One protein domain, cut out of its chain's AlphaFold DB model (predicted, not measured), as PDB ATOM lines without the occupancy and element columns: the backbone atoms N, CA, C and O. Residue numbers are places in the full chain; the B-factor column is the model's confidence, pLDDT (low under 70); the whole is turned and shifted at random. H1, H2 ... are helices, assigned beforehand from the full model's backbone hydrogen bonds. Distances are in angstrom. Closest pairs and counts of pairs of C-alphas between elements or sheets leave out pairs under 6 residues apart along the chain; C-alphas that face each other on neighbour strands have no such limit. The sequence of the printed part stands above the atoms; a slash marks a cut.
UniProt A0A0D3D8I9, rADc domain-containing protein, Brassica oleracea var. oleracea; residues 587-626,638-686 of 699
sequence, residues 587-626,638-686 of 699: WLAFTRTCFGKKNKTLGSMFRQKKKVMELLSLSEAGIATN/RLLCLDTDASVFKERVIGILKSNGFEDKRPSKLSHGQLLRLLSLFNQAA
ATOM      1  N   TRP A 587      -4.845  14.249 196.413       90.50
ATOM      2  CA  TRP A 587      -5.672  14.949 195.430       90.50
ATOM      3  C   TRP A 587      -5.551  14.359 194.017       90.50
ATOM      4  O   TRP A 587      -6.560  14.132 193.338       90.50
ATOM      5  N   LEU A 588      -4.331  14.095 193.550       88.88
ATOM      6  CA  LEU A 588      -4.081  13.535 192.221       88.88
ATOM      7  C   LEU A 588      -4.655  12.119 192.088       88.88
ATOM      8  O   LEU A 588      -5.267  11.793 191.063       88.88
ATOM      9  N   ALA A 589      -4.537  11.294 193.129       88.81
ATOM     10  CA  ALA A 589      -5.108   9.951 193.159       88.81
ATOM     11  C   ALA A 589      -6.649   9.971 193.213       88.81
ATOM     12  O   ALA A 589      -7.332   9.242 192.473       88.81
ATOM     13  N   PHE A 590      -7.218  10.873 194.013       93.19
ATOM     14  CA  PHE A 590      -8.657  11.106 194.088       93.19
ATOM     15  C   PHE A 590      -9.238  11.549 192.739       93.19
ATOM     16  O   PHE A 590     -10.217  10.974 192.242       93.19
ATOM     17  N   THR A 591      -8.615  12.538 192.093       92.19
ATOM     18  CA  THR A 591      -9.066  13.027 190.784       92.19
ATOM     19  C   THR A 591      -8.854  11.993 189.680       92.19
ATOM     20  O   THR A 591      -9.717  11.879 188.808       92.19
ATOM     21  N   ARG A 592      -7.800  11.160 189.733       89.50
ATOM     22  CA  ARG A 592      -7.624   9.997 188.835       89.50
ATOM     23  C   ARG A 592      -8.826   9.056 188.912       89.50
ATOM     24  O   ARG A 592      -9.372   8.661 187.880       89.50
ATOM     25  N   THR A 593      -9.287   8.754 190.124       87.56
ATOM     26  CA  THR A 593     -10.479   7.919 190.326       87.56
ATOM     27  C   THR A 593     -11.735   8.600 189.779       87.56
ATOM     28  O   THR A 593     -12.458   7.999 188.982       87.56
ATOM     29  N   CYS A 594     -11.971   9.866 190.131       89.75
ATOM     30  CA  CYS A 594     -13.173  10.595 189.722       89.75
ATOM     31  C   CYS A 594     -13.257  10.825 188.201       89.75
ATOM     32  O   CYS A 594     -14.323  10.682 187.594       89.75
ATOM     33  N   PHE A 595     -12.152  11.166 187.542       89.75
ATOM     34  CA  PHE A 595     -12.178  11.600 186.144       89.75
ATOM     35  C   PHE A 595     -12.025  10.468 185.121       89.75
ATOM     36  O   PHE A 595     -12.405  10.680 183.968       89.75
ATOM     37  N   GLY A 596     -11.651   9.243 185.524       84.19
ATOM     38  CA  GLY A 596     -11.628   8.078 184.618       84.19
ATOM     39  C   GLY A 596     -12.990   7.783 183.963       84.19
ATOM     40  O   GLY A 596     -13.089   7.397 182.799       84.19
ATOM     41  N   LYS A 597     -14.095   8.059 184.671       86.00
ATOM     42  CA  LYS A 597     -15.455   8.086 184.097       86.00
ATOM     43  C   LYS A 597     -16.193   9.367 184.491       86.00
ATOM     44  O   LYS A 597     -17.289   9.291 185.037       86.00
ATOM     45  N   LYS A 598     -15.642  10.538 184.140       86.81
ATOM     46  CA  LYS A 598     -16.138  11.886 184.525       86.81
ATOM     47  C   LYS A 598     -17.635  12.174 184.300       86.81
ATOM     48  O   LYS A 598     -18.201  13.078 184.915       86.81
ATOM     49  N   ASN A 599     -18.282  11.419 183.408       91.06
ATOM     50  CA  ASN A 599     -19.703  11.550 183.074       91.06
ATOM     51  C   ASN A 599     -20.591  10.502 183.758       91.06
ATOM     52  O   ASN A 599     -21.783  10.474 183.483       91.06
ATOM     53  N   LYS A 600     -20.064   9.610 184.595       93.50
ATOM     54  CA  LYS A 600     -20.865   8.710 185.435       93.50
ATOM     55  C   LYS A 600     -21.100   9.353 186.802       93.50
ATOM     56  O   LYS A 600     -20.348  10.237 187.200       93.50
ATOM     57  N   THR A 601     -22.171   8.949 187.482       96.00
ATOM     58  CA  THR A 601     -22.434   9.430 188.842       96.00
ATOM     59  C   THR A 601     -21.397   8.846 189.796       96.00
ATOM     60  O   THR A 601     -20.952   7.708 189.588       96.00
ATOM     61  N   LEU A 602     -21.011   9.603 190.823       94.06
ATOM     62  CA  LEU A 602     -20.061   9.155 191.842       94.06
ATOM     63  C   LEU A 602     -20.546   7.858 192.508       94.06
ATOM     64  O   LEU A 602     -19.783   6.901 192.603       94.06
ATOM     65  N   GLY A 603     -21.836   7.743 192.831       92.94
ATOM     66  CA  GLY A 603     -22.411   6.512 193.381       92.94
ATOM     67  C   GLY A 603     -22.168   5.295 192.485       92.94
ATOM     68  O   GLY A 603     -21.683   4.262 192.939       92.94
ATOM     69  N   SER A 604     -22.405   5.412 191.173       91.94
ATOM     70  CA  SER A 604     -22.153   4.303 190.236       91.94
ATOM     71  C   SER A 604     -20.666   3.935 190.092       91.94
ATOM     72  O   SER A 604     -20.326   2.813 189.706       91.94
ATOM     73  N   MET A 605     -19.771   4.884 190.368       89.94
ATOM     74  CA  MET A 605     -18.326   4.698 190.293       89.94
ATOM     75  C   MET A 605     -17.811   3.945 191.519       89.94
ATOM     76  O   MET A 605     -17.169   2.906 191.371       89.94
ATOM     77  N   PHE A 606     -18.164   4.429 192.707       90.50
ATOM     78  CA  PHE A 606     -17.689   3.900 193.983       90.50
ATOM     79  C   PHE A 606     -18.396   2.604 194.419       90.50
ATOM     80  O   PHE A 606     -17.899   1.906 195.291       90.50
ATOM     81  N   ARG A 607     -19.501   2.200 193.769       89.62
ATOM     82  CA  ARG A 607     -20.148   0.886 193.995       89.62
ATOM     83  C   ARG A 607     -19.424  -0.303 193.346       89.62
ATOM     84  O   ARG A 607     -19.782  -1.448 193.622       89.62
ATOM     85  N   GLN A 608     -18.465  -0.071 192.447       87.25
ATOM     86  CA  GLN A 608     -17.798  -1.148 191.703       87.25
ATOM     87  C   GLN A 608     -16.888  -1.969 192.627       87.25
ATOM     88  O   GLN A 608     -15.943  -1.411 193.177       87.25
ATOM     89  N   LYS A 609     -17.106  -3.299 192.722       82.94
ATOM     90  CA  LYS A 609     -16.333  -4.204 193.608       82.94
ATOM     91  C   LYS A 609     -14.822  -3.990 193.473       82.94
ATOM     92  O   LYS A 609     -14.146  -3.824 194.474       82.94
ATOM     93  N   LYS A 610     -14.306  -3.881 192.243       84.81
ATOM     94  CA  LYS A 610     -12.874  -3.629 192.000       84.81
ATOM     95  C   LYS A 610     -12.364  -2.350 192.686       84.81
ATOM     96  O   LYS A 610     -11.302  -2.384 193.287       84.81
ATOM     97  N   LYS A 611     -13.106  -1.243 192.584       84.50
ATOM     98  CA  LYS A 611     -12.695   0.051 193.151       84.50
ATOM     99  C   LYS A 611     -12.827   0.064 194.674       84.50
ATOM    100  O   LYS A 611     -11.976   0.631 195.339       84.50
ATOM    101  N   VAL A 612     -13.855  -0.592 195.213       83.94
ATOM    102  CA  VAL A 612     -14.015  -0.798 196.661       83.94
ATOM    103  C   VAL A 612     -12.814  -1.553 197.228       83.94
ATOM    104  O   VAL A 612     -12.215  -1.073 198.177       83.94
ATOM    105  N   MET A 613     -12.424  -2.676 196.611       80.62
ATOM    106  CA  MET A 613     -11.268  -3.463 197.064       80.62
ATOM    107  C   MET A 613      -9.957  -2.671 196.986       80.62
ATOM    108  O   MET A 613      -9.141  -2.745 197.895       80.62
ATOM    109  N   GLU A 614      -9.763  -1.896 195.916       84.56
ATOM    110  CA  GLU A 614      -8.591  -1.027 195.742       84.56
ATOM    111  C   GLU A 614      -8.499   0.024 196.861       84.56
ATOM    112  O   GLU A 614      -7.476   0.116 197.533       84.56
ATOM    113  N   LEU A 615      -9.583   0.763 197.118       84.88
ATOM    114  CA  LEU A 615      -9.619   1.782 198.173       84.88
ATOM    115  C   LEU A 615      -9.503   1.185 199.574       84.88
ATOM    116  O   LEU A 615      -8.857   1.790 200.424       84.88
ATOM    117  N   LEU A 616     -10.101   0.015 199.811       83.75
ATOM    118  CA  LEU A 616      -9.961  -0.704 201.075       83.75
ATOM    119  C   LEU A 616      -8.486  -1.024 201.335       83.75
ATOM    120  O   LEU A 616      -7.964  -0.618 202.365       83.75
ATOM    121  N   SER A 617      -7.792  -1.622 200.359       81.31
ATOM    122  CA  SER A 617      -6.371  -1.970 200.505       81.31
ATOM    123  C   SER A 617      -5.465  -0.757 200.749       81.31
ATOM    124  O   SER A 617      -4.552  -0.819 201.569       81.31
ATOM    125  N   LEU A 618      -5.735   0.371 200.080       80.19
ATOM    126  CA  LEU A 618      -4.990   1.618 200.281       80.19
ATOM    127  C   LEU A 618      -5.268   2.230 201.657       80.19
ATOM    128  O   LEU A 618      -4.359   2.740 202.305       80.19
ATOM    129  N   SER A 619      -6.517   2.145 202.118       79.94
ATOM    130  CA  SER A 619      -6.924   2.687 203.413       79.94
ATOM    131  C   SER A 619      -6.386   1.851 204.576       79.94
ATOM    132  O   SER A 619      -5.946   2.417 205.567       79.94
ATOM    133  N   GLU A 620      -6.354   0.522 204.447       76.25
ATOM    134  CA  GLU A 620      -5.730  -0.383 205.424       76.25
ATOM    135  C   GLU A 620      -4.220  -0.147 205.526       76.25
ATOM    136  O   GLU A 620      -3.691  -0.026 206.631       76.25
ATOM    137  N   ALA A 621      -3.536   0.006 204.386       63.97
ATOM    138  CA  ALA A 621      -2.113   0.339 204.354       63.97
ATOM    139  C   ALA A 621      -1.823   1.707 205.000       63.97
ATOM    140  O   ALA A 621      -0.880   1.820 205.779       63.97
ATOM    141  N   GLY A 622      -2.655   2.723 204.736       59.22
ATOM    142  CA  GLY A 622      -2.525   4.052 205.346       59.22
ATOM    143  C   GLY A 622      -2.813   4.086 206.855       59.22
ATOM    144  O   GLY A 622      -2.238   4.900 207.578       59.22
ATOM    145  N   ILE A 623      -3.672   3.191 207.357       59.91
ATOM    146  CA  ILE A 623      -3.939   3.036 208.796       59.91
ATOM    147  C   ILE A 623      -2.774   2.307 209.484       59.91
ATOM    148  O   ILE A 623      -2.331   2.751 210.543       59.91
ATOM    149  N   ALA A 624      -2.230   1.250 208.870       51.28
ATOM    150  CA  ALA A 624      -1.100   0.486 209.407       51.28
ATOM    151  C   ALA A 624       0.189   1.320 209.534       51.28
ATOM    152  O   ALA A 624       0.984   1.095 210.439       51.28
ATOM    153  N   THR A 625       0.391   2.327 208.681       48.22
ATOM    154  CA  THR A 625       1.521   3.264 208.812       48.22
ATOM    155  C   THR A 625       1.363   4.280 209.949       48.22
ATOM    156  O   THR A 625       2.363   4.826 210.404       48.22
ATOM    157  N   ASN A 626       0.137   4.521 210.431       45.81
ATOM    158  CA  ASN A 626      -0.136   5.409 211.571       45.81
ATOM    159  C   ASN A 626      -0.207   4.658 212.909       45.81
ATOM    160  O   ASN A 626      -0.101   5.275 213.967       45.81
ATOM    161  N   ARG A 638      -9.329 -15.884 206.491       43.62
ATOM    162  CA  ARG A 638      -9.183 -14.567 205.828       43.62
ATOM    163  C   ARG A 638     -10.160 -14.311 204.679       43.62
ATOM    164  O   ARG A 638     -10.582 -13.177 204.487       43.62
ATOM    165  N   LEU A 639     -10.529 -15.331 203.902       40.16
ATOM    166  CA  LEU A 639     -11.344 -15.133 202.697       40.16
ATOM    167  C   LEU A 639     -12.806 -14.746 203.015       40.16
ATOM    168  O   LEU A 639     -13.422 -14.018 202.240       40.16
ATOM    169  N   LEU A 640     -13.339 -15.192 204.160       35.62
ATOM    170  CA  LEU A 640     -14.699 -14.894 204.626       35.62
ATOM    171  C   LEU A 640     -14.787 -13.548 205.369       35.62
ATOM    172  O   LEU A 640     -15.781 -12.831 205.209       35.62
ATOM    173  N   CYS A 641     -13.748 -13.158 206.121       46.09
ATOM    174  CA  CYS A 641     -13.676 -11.814 206.712       46.09
ATOM    175  C   CYS A 641     -13.480 -10.728 205.643       46.09
ATOM    176  O   CYS A 641     -14.203  -9.738 205.670       46.09
ATOM    177  N   LEU A 642     -12.645 -10.957 204.622       53.81
ATOM    178  CA  LEU A 642     -12.403  -9.981 203.545       53.81
ATOM    179  C   LEU A 642     -13.667  -9.578 202.762       53.81
ATOM    180  O   LEU A 642     -13.832  -8.408 202.419       53.81
ATOM    181  N   ASP A 643     -14.571 -10.519 202.461       58.19
ATOM    182  CA  ASP A 643     -15.828 -10.192 201.763       58.19
ATOM    183  C   ASP A 643     -16.815  -9.437 202.685       58.19
ATOM    184  O   ASP A 643     -17.583  -8.593 202.207       58.19
ATOM    185  N   THR A 644     -16.760  -9.680 204.001       61.06
ATOM    186  CA  THR A 644     -17.559  -8.960 205.009       61.06
ATOM    187  C   THR A 644     -17.045  -7.525 205.187       61.06
ATOM    188  O   THR A 644     -17.825  -6.574 205.084       61.06
ATOM    189  N   ASP A 645     -15.730  -7.354 205.322       72.69
ATOM    190  CA  ASP A 645     -15.057  -6.058 205.470       72.69
ATOM    191  C   ASP A 645     -15.239  -5.177 204.227       72.69
ATOM    192  O   ASP A 645     -15.563  -3.989 204.326       72.69
ATOM    193  N   ALA A 646     -15.164  -5.767 203.028       79.94
ATOM    194  CA  ALA A 646     -15.431  -5.063 201.778       79.94
ATOM    195  C   ALA A 646     -16.885  -4.578 201.657       79.94
ATOM    196  O   ALA A 646     -17.136  -3.508 201.090       79.94
ATOM    197  N   SER A 647     -17.855  -5.338 202.176       83.12
ATOM    198  CA  SER A 647     -19.262  -4.928 202.185       83.12
ATOM    199  C   SER A 647     -19.492  -3.750 203.135       83.12
ATOM    200  O   SER A 647     -20.136  -2.771 202.752       83.12
ATOM    201  N   VAL A 648     -18.917  -3.797 204.340       86.19
ATOM    202  CA  VAL A 648     -19.001  -2.705 205.325       86.19
ATOM    203  C   VAL A 648     -18.308  -1.442 204.805       86.19
ATOM    204  O   VAL A 648     -18.890  -0.354 204.835       86.19
ATOM    205  N   PHE A 649     -17.102  -1.573 204.246       87.81
ATOM    206  CA  PHE A 649     -16.364  -0.455 203.658       87.81
ATOM    207  C   PHE A 649     -17.128   0.188 202.498       87.81
ATOM    208  O   PHE A 649     -17.214   1.415 202.397       87.81
ATOM    209  N   LYS A 650     -17.748  -0.628 201.638       90.50
ATOM    210  CA  LYS A 650     -18.609  -0.140 200.558       90.50
ATOM    211  C   LYS A 650     -19.778   0.680 201.099       90.50
ATOM    212  O   LYS A 650     -20.019   1.770 200.582       90.50
ATOM    213  N   GLU A 651     -20.493   0.194 202.111       90.81
ATOM    214  CA  GLU A 651     -21.601   0.948 202.712       90.81
ATOM    215  C   GLU A 651     -21.118   2.261 203.342       90.81
ATOM    216  O   GLU A 651     -21.777   3.285 203.175       90.81
ATOM    217  N   ARG A 652     -19.922   2.292 203.946       91.12
ATOM    218  CA  ARG A 652     -19.303   3.532 204.448       91.12
ATOM    219  C   ARG A 652     -19.052   4.548 203.331       91.12
ATOM    220  O   ARG A 652     -19.485   5.696 203.431       91.12
ATOM    221  N   VAL A 653     -18.407   4.126 202.239       92.25
ATOM    222  CA  VAL A 653     -18.124   4.978 201.067       92.25
ATOM    223  C   VAL A 653     -19.419   5.547 200.476       92.25
ATOM    224  O   VAL A 653     -19.514   6.743 200.197       92.25
ATOM    225  N   ILE A 654     -20.436   4.705 200.294       94.12
ATOM    226  CA  ILE A 654     -21.725   5.126 199.735       94.12
ATOM    227  C   ILE A 654     -22.511   5.998 200.721       94.12
ATOM    228  O   ILE A 654     -23.122   6.981 200.301       94.12
ATOM    229  N   GLY A 655     -22.444   5.702 202.018       93.12
ATOM    230  CA  GLY A 655     -23.051   6.497 203.083       93.12
ATOM    231  C   GLY A 655     -22.548   7.939 203.093       93.12
ATOM    232  O   GLY A 655     -23.361   8.862 203.180       93.12
ATOM    233  N   ILE A 656     -21.241   8.153 202.898       95.25
ATOM    234  CA  ILE A 656     -20.643   9.495 202.771       95.25
ATOM    235  C   ILE A 656     -21.217  10.232 201.559       95.25
ATOM    236  O   ILE A 656     -21.641  11.387 201.679       95.25
ATOM    237  N   LEU A 657     -21.273   9.567 200.400       95.94
ATOM    238  CA  LEU A 657     -21.799  10.161 199.169       95.94
ATOM    239  C   LEU A 657     -23.278  10.535 199.294       95.94
ATOM    240  O   LEU A 657     -23.669  11.616 198.850       95.94
ATOM    241  N   LYS A 658     -24.096   9.666 199.891       94.94
ATOM    242  CA  LYS A 658     -25.538   9.879 200.045       94.94
ATOM    243  C   LYS A 658     -25.836  10.992 201.048       94.94
ATOM    244  O   LYS A 658     -26.546  11.936 200.710       94.94
ATOM    245  N   SER A 659     -25.226  10.936 202.233       94.44
ATOM    246  CA  SER A 659     -25.463  11.901 203.321       94.44
ATOM    247  C   SER A 659     -25.038  13.326 202.957       94.44
ATOM    248  O   SER A 659     -25.592  14.289 203.473       94.44
ATOM    249  N   ASN A 660     -24.087  13.472 202.028       94.50
ATOM    250  CA  ASN A 660     -23.582  14.767 201.572       94.50
ATOM    251  C   ASN A 660     -24.078  15.167 200.166       94.50
ATOM    252  O   ASN A 660     -23.586  16.140 199.588       94.50
ATOM    253  N   GLY A 661     -25.035  14.431 199.587       94.50
ATOM    254  CA  GLY A 661     -25.649  14.769 198.298       94.50
ATOM    255  C   GLY A 661     -24.688  14.716 197.103       94.50
ATOM    256  O   GLY A 661     -24.816  15.504 196.161       94.50
ATOM    257  N   PHE A 662     -23.692  13.830 197.139       96.75
ATOM    258  CA  PHE A 662     -22.742  13.590 196.048       96.75
ATOM    259  C   PHE A 662     -23.068  12.346 195.217       96.75
ATOM    260  O   PHE A 662     -22.550  12.227 194.110       96.75
ATOM    261  N   GLU A 663     -23.933  11.449 195.701       95.31
ATOM    262  CA  GLU A 663     -24.224  10.158 195.059       95.31
ATOM    263  C   GLU A 663     -24.586  10.282 193.567       95.31
ATOM    264  O   GLU A 663     -23.965   9.626 192.724       95.31
ATOM    265  N   ASP A 664     -25.512  11.179 193.225       95.56
ATOM    266  CA  ASP A 664     -25.989  11.374 191.848       95.56
ATOM    267  C   ASP A 664     -25.188  12.414 191.054       95.56
ATOM    268  O   ASP A 664     -25.400  12.606 189.849       95.56
ATOM    269  N   LYS A 665     -24.228  13.086 191.700       96.25
ATOM    270  CA  LYS A 665     -23.405  14.102 191.043       96.25
ATOM    271  C   LYS A 665     -22.361  13.455 190.142       96.25
ATOM    272  O   LYS A 665     -21.900  12.335 190.360       96.25
ATOM    273  N   ARG A 666     -21.986  14.187 189.093       95.81
ATOM    274  CA  ARG A 666     -20.982  13.769 188.108       95.81
ATOM    275  C   ARG A 666     -19.727  14.618 188.284       95.81
ATOM    276  O   ARG A 666     -19.869  15.839 188.317       95.81
ATOM    277  N   PRO A 667     -18.526  14.018 188.322       94.31
ATOM    278  CA  PRO A 667     -17.266  14.747 188.486       94.31
ATOM    279  C   PRO A 667     -17.097  15.918 187.515       94.31
ATOM    280  O   PRO A 667     -16.685  16.999 187.913       94.31
ATOM    281  N   SER A 668     -17.521  15.739 186.260       93.44
ATOM    282  CA  SER A 668     -17.485  16.775 185.217       93.44
ATOM    283  C   SER A 668     -18.265  18.057 185.535       93.44
ATOM    284  O   SER A 668     -18.086  19.048 184.838       93.44
ATOM    285  N   LYS A 669     -19.146  18.050 186.540       95.56
ATOM    286  CA  LYS A 669     -19.993  19.187 186.935       95.56
ATOM    287  C   LYS A 669     -19.602  19.777 188.292       95.56
ATOM    288  O   LYS A 669     -20.230  20.738 188.720       95.56
ATOM    289  N   LEU A 670     -18.618  19.192 188.977       96.12
ATOM    290  CA  LEU A 670     -18.212  19.627 190.311       96.12
ATOM    291  C   LEU A 670     -17.153  20.723 190.232       96.12
ATOM    292  O   LEU A 670     -16.206  20.623 189.453       96.12
ATOM    293  N   SER A 671     -17.302  21.751 191.065       94.75
ATOM    294  CA  SER A 671     -16.260  22.763 191.260       94.75
ATOM    295  C   SER A 671     -15.102  22.226 192.106       94.75
ATOM    296  O   SER A 671     -15.260  21.246 192.841       94.75
ATOM    297  N   HIS A 672     -13.947  22.898 192.066       92.00
ATOM    298  CA  HIS A 672     -12.800  22.581 192.928       92.00
ATOM    299  C   HIS A 672     -13.177  22.528 194.407       92.00
ATOM    300  O   HIS A 672     -12.837  21.562 195.078       92.00
ATOM    301  N   GLY A 673     -13.952  23.501 194.898       92.88
ATOM    302  CA  GLY A 673     -14.408  23.513 196.291       92.88
ATOM    303  C   GLY A 673     -15.297  22.315 196.647       92.88
ATOM    304  O   GLY A 673     -15.189  21.763 197.738       92.88
ATOM    305  N   GLN A 674     -16.142  21.854 195.718       95.94
ATOM    306  CA  GLN A 674     -16.956  20.652 195.927       95.94
ATOM    307  C   GLN A 674     -16.116  19.371 195.936       95.94
ATOM    308  O   GLN A 674     -16.393  18.476 196.730       95.94
ATOM    309  N   LEU A 675     -15.104  19.286 195.069       95.75
ATOM    310  CA  LEU A 675     -14.172  18.158 195.023       95.75
ATOM    311  C   LEU A 675     -13.289  18.103 196.278       95.75
ATOM    312  O   LEU A 675     -13.160  17.033 196.860       95.75
ATOM    313  N   LEU A 676     -12.760  19.243 196.735       94.94
ATOM    314  CA  LEU A 676     -11.981  19.344 197.977       94.94
ATOM    315  C   LEU A 676     -12.815  18.949 199.194       94.94
ATOM    316  O   LEU A 676     -12.367  18.164 200.024       94.94
ATOM    317  N   ARG A 677     -14.066  19.423 199.267       95.75
ATOM    318  CA  ARG A 677     -14.997  19.010 200.322       95.75
ATOM    319  C   ARG A 677     -15.237  17.503 200.303       95.75
ATOM    320  O   ARG A 677     -15.257  16.885 201.360       95.75
ATOM    321  N   LEU A 678     -15.429  16.909 199.125       96.44
ATOM    322  CA  LEU A 678     -15.649  15.469 199.013       96.44
ATOM    323  C   LEU A 678     -14.412  14.665 199.438       96.44
ATOM    324  O   LEU A 678     -14.558  13.689 200.166       96.44
ATOM    325  N   LEU A 679     -13.213  15.089 199.035       95.44
ATOM    326  CA  LEU A 679     -11.974  14.448 199.472       95.44
ATOM    327  C   LEU A 679     -11.789  14.556 200.991       95.44
ATOM    328  O   LEU A 679     -11.519  13.559 201.648       95.44
ATOM    329  N   SER A 680     -12.027  15.736 201.566       94.19
ATOM    330  CA  SER A 680     -11.963  15.943 203.016       94.19
ATOM    331  C   SER A 680     -12.910  15.005 203.778       94.19
ATOM    332  O   SER A 680     -12.504  14.404 204.768       94.19
ATOM    333  N   LEU A 681     -14.138  14.802 203.281       95.50
ATOM    334  CA  LEU A 681     -15.096  13.859 203.871       95.50
ATOM    335  C   LEU A 681     -14.614  12.401 203.810       95.50
ATOM    336  O   LEU A 681     -14.872  11.640 204.741       95.50
ATOM    337  N   PHE A 682     -13.927  11.999 202.736       94.38
ATOM    338  CA  PHE A 682     -13.318  10.669 202.659       94.38
ATOM    339  C   PHE A 682     -12.157  10.523 203.646       94.38
ATOM    340  O   PHE A 682     -12.145   9.562 204.416       94.38
ATOM    341  N   ASN A 683     -11.259  11.506 203.707       89.88
ATOM    342  CA  ASN A 683     -10.112  11.488 204.615       89.88
ATOM    343  C   ASN A 683     -10.552  11.461 206.090       89.88
ATOM    344  O   ASN A 683     -10.007  10.694 206.877       89.88
ATOM    345  N   GLN A 684     -11.590  12.224 206.461       89.56
ATOM    346  CA  GLN A 684     -12.188  12.195 207.808       89.56
ATOM    347  C   GLN A 684     -12.751  10.818 208.183       89.56
ATOM    348  O   GLN A 684     -12.782  10.460 209.357       89.56
ATOM    349  N   ALA A 685     -13.184  10.036 207.194       87.81
ATOM    350  CA  ALA A 685     -13.663   8.671 207.377       87.81
ATOM    351  C   ALA A 685     -12.561   7.608 207.193       87.81
ATOM    352  O   ALA A 685     -12.886   6.427 207.024       87.81
ATOM    353  N   ALA A 686     -11.285   8.018 207.198       86.06
ATOM    354  CA  ALA A 686     -10.119   7.170 206.949       86.06
ATOM    355  C   ALA A 686     -10.251   6.349 205.651       86.06
ATOM    356  O   ALA A 686     -10.042   5.134 205.632       86.06
TER     357      ALA A 686
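What this domain is: This is residues 587 to 626 and 638 to 686 of the 699 residues of the protein "rADc domain-containing protein" of Brassica oleracea var. oleracea (UniProt A0A0D3D8I9). A long helix, H4, is the spine; H3 goes off about perpendicular from its middle part, H2 packs on its later part, and H5 folds back there, with H1 near H2 and H5. The 89 printed residues include five named helices, H1 to H5 in order, and no named strand: all helix. The whole is compact, radius of gyration of the C-alphas 13.0 A, but elongated, 40 by 26 by 23 A.

How they stand to each other: H4, residues 638 to 659, touches H3, residues 609 to 624, about perpendicular at 83 degrees; closest C-alphas Val 612 and Lys 650, 6.1 A. With residues 650 to 657 alone H4 touches H2, residues 602 to 606; closest C-alphas Gly 603 and Ile 654, 6.5 A. H5, residues 672 to 684, forms a helical hairpin with H4; they only just touch, with 3 pairs of C-alphas within 8 A, closest Ile 656 and Leu 681. H4 has 16 of 18 O i to N i+4 pairs within hydrogen-bond range.

Where its parts are: H1, residues 587 to 595, begins at C-alpha (-5.672, 14.949, 195.430); H5 ends at (-12.188, 12.195, 207.808). H4 is 31.2 A long.

The domain as a whole: Residues 627 to 637 are cut out, a gap of 22.7 A between C-alphas; residues 621 to 626 and 638 to 644 have pLDDT under 70.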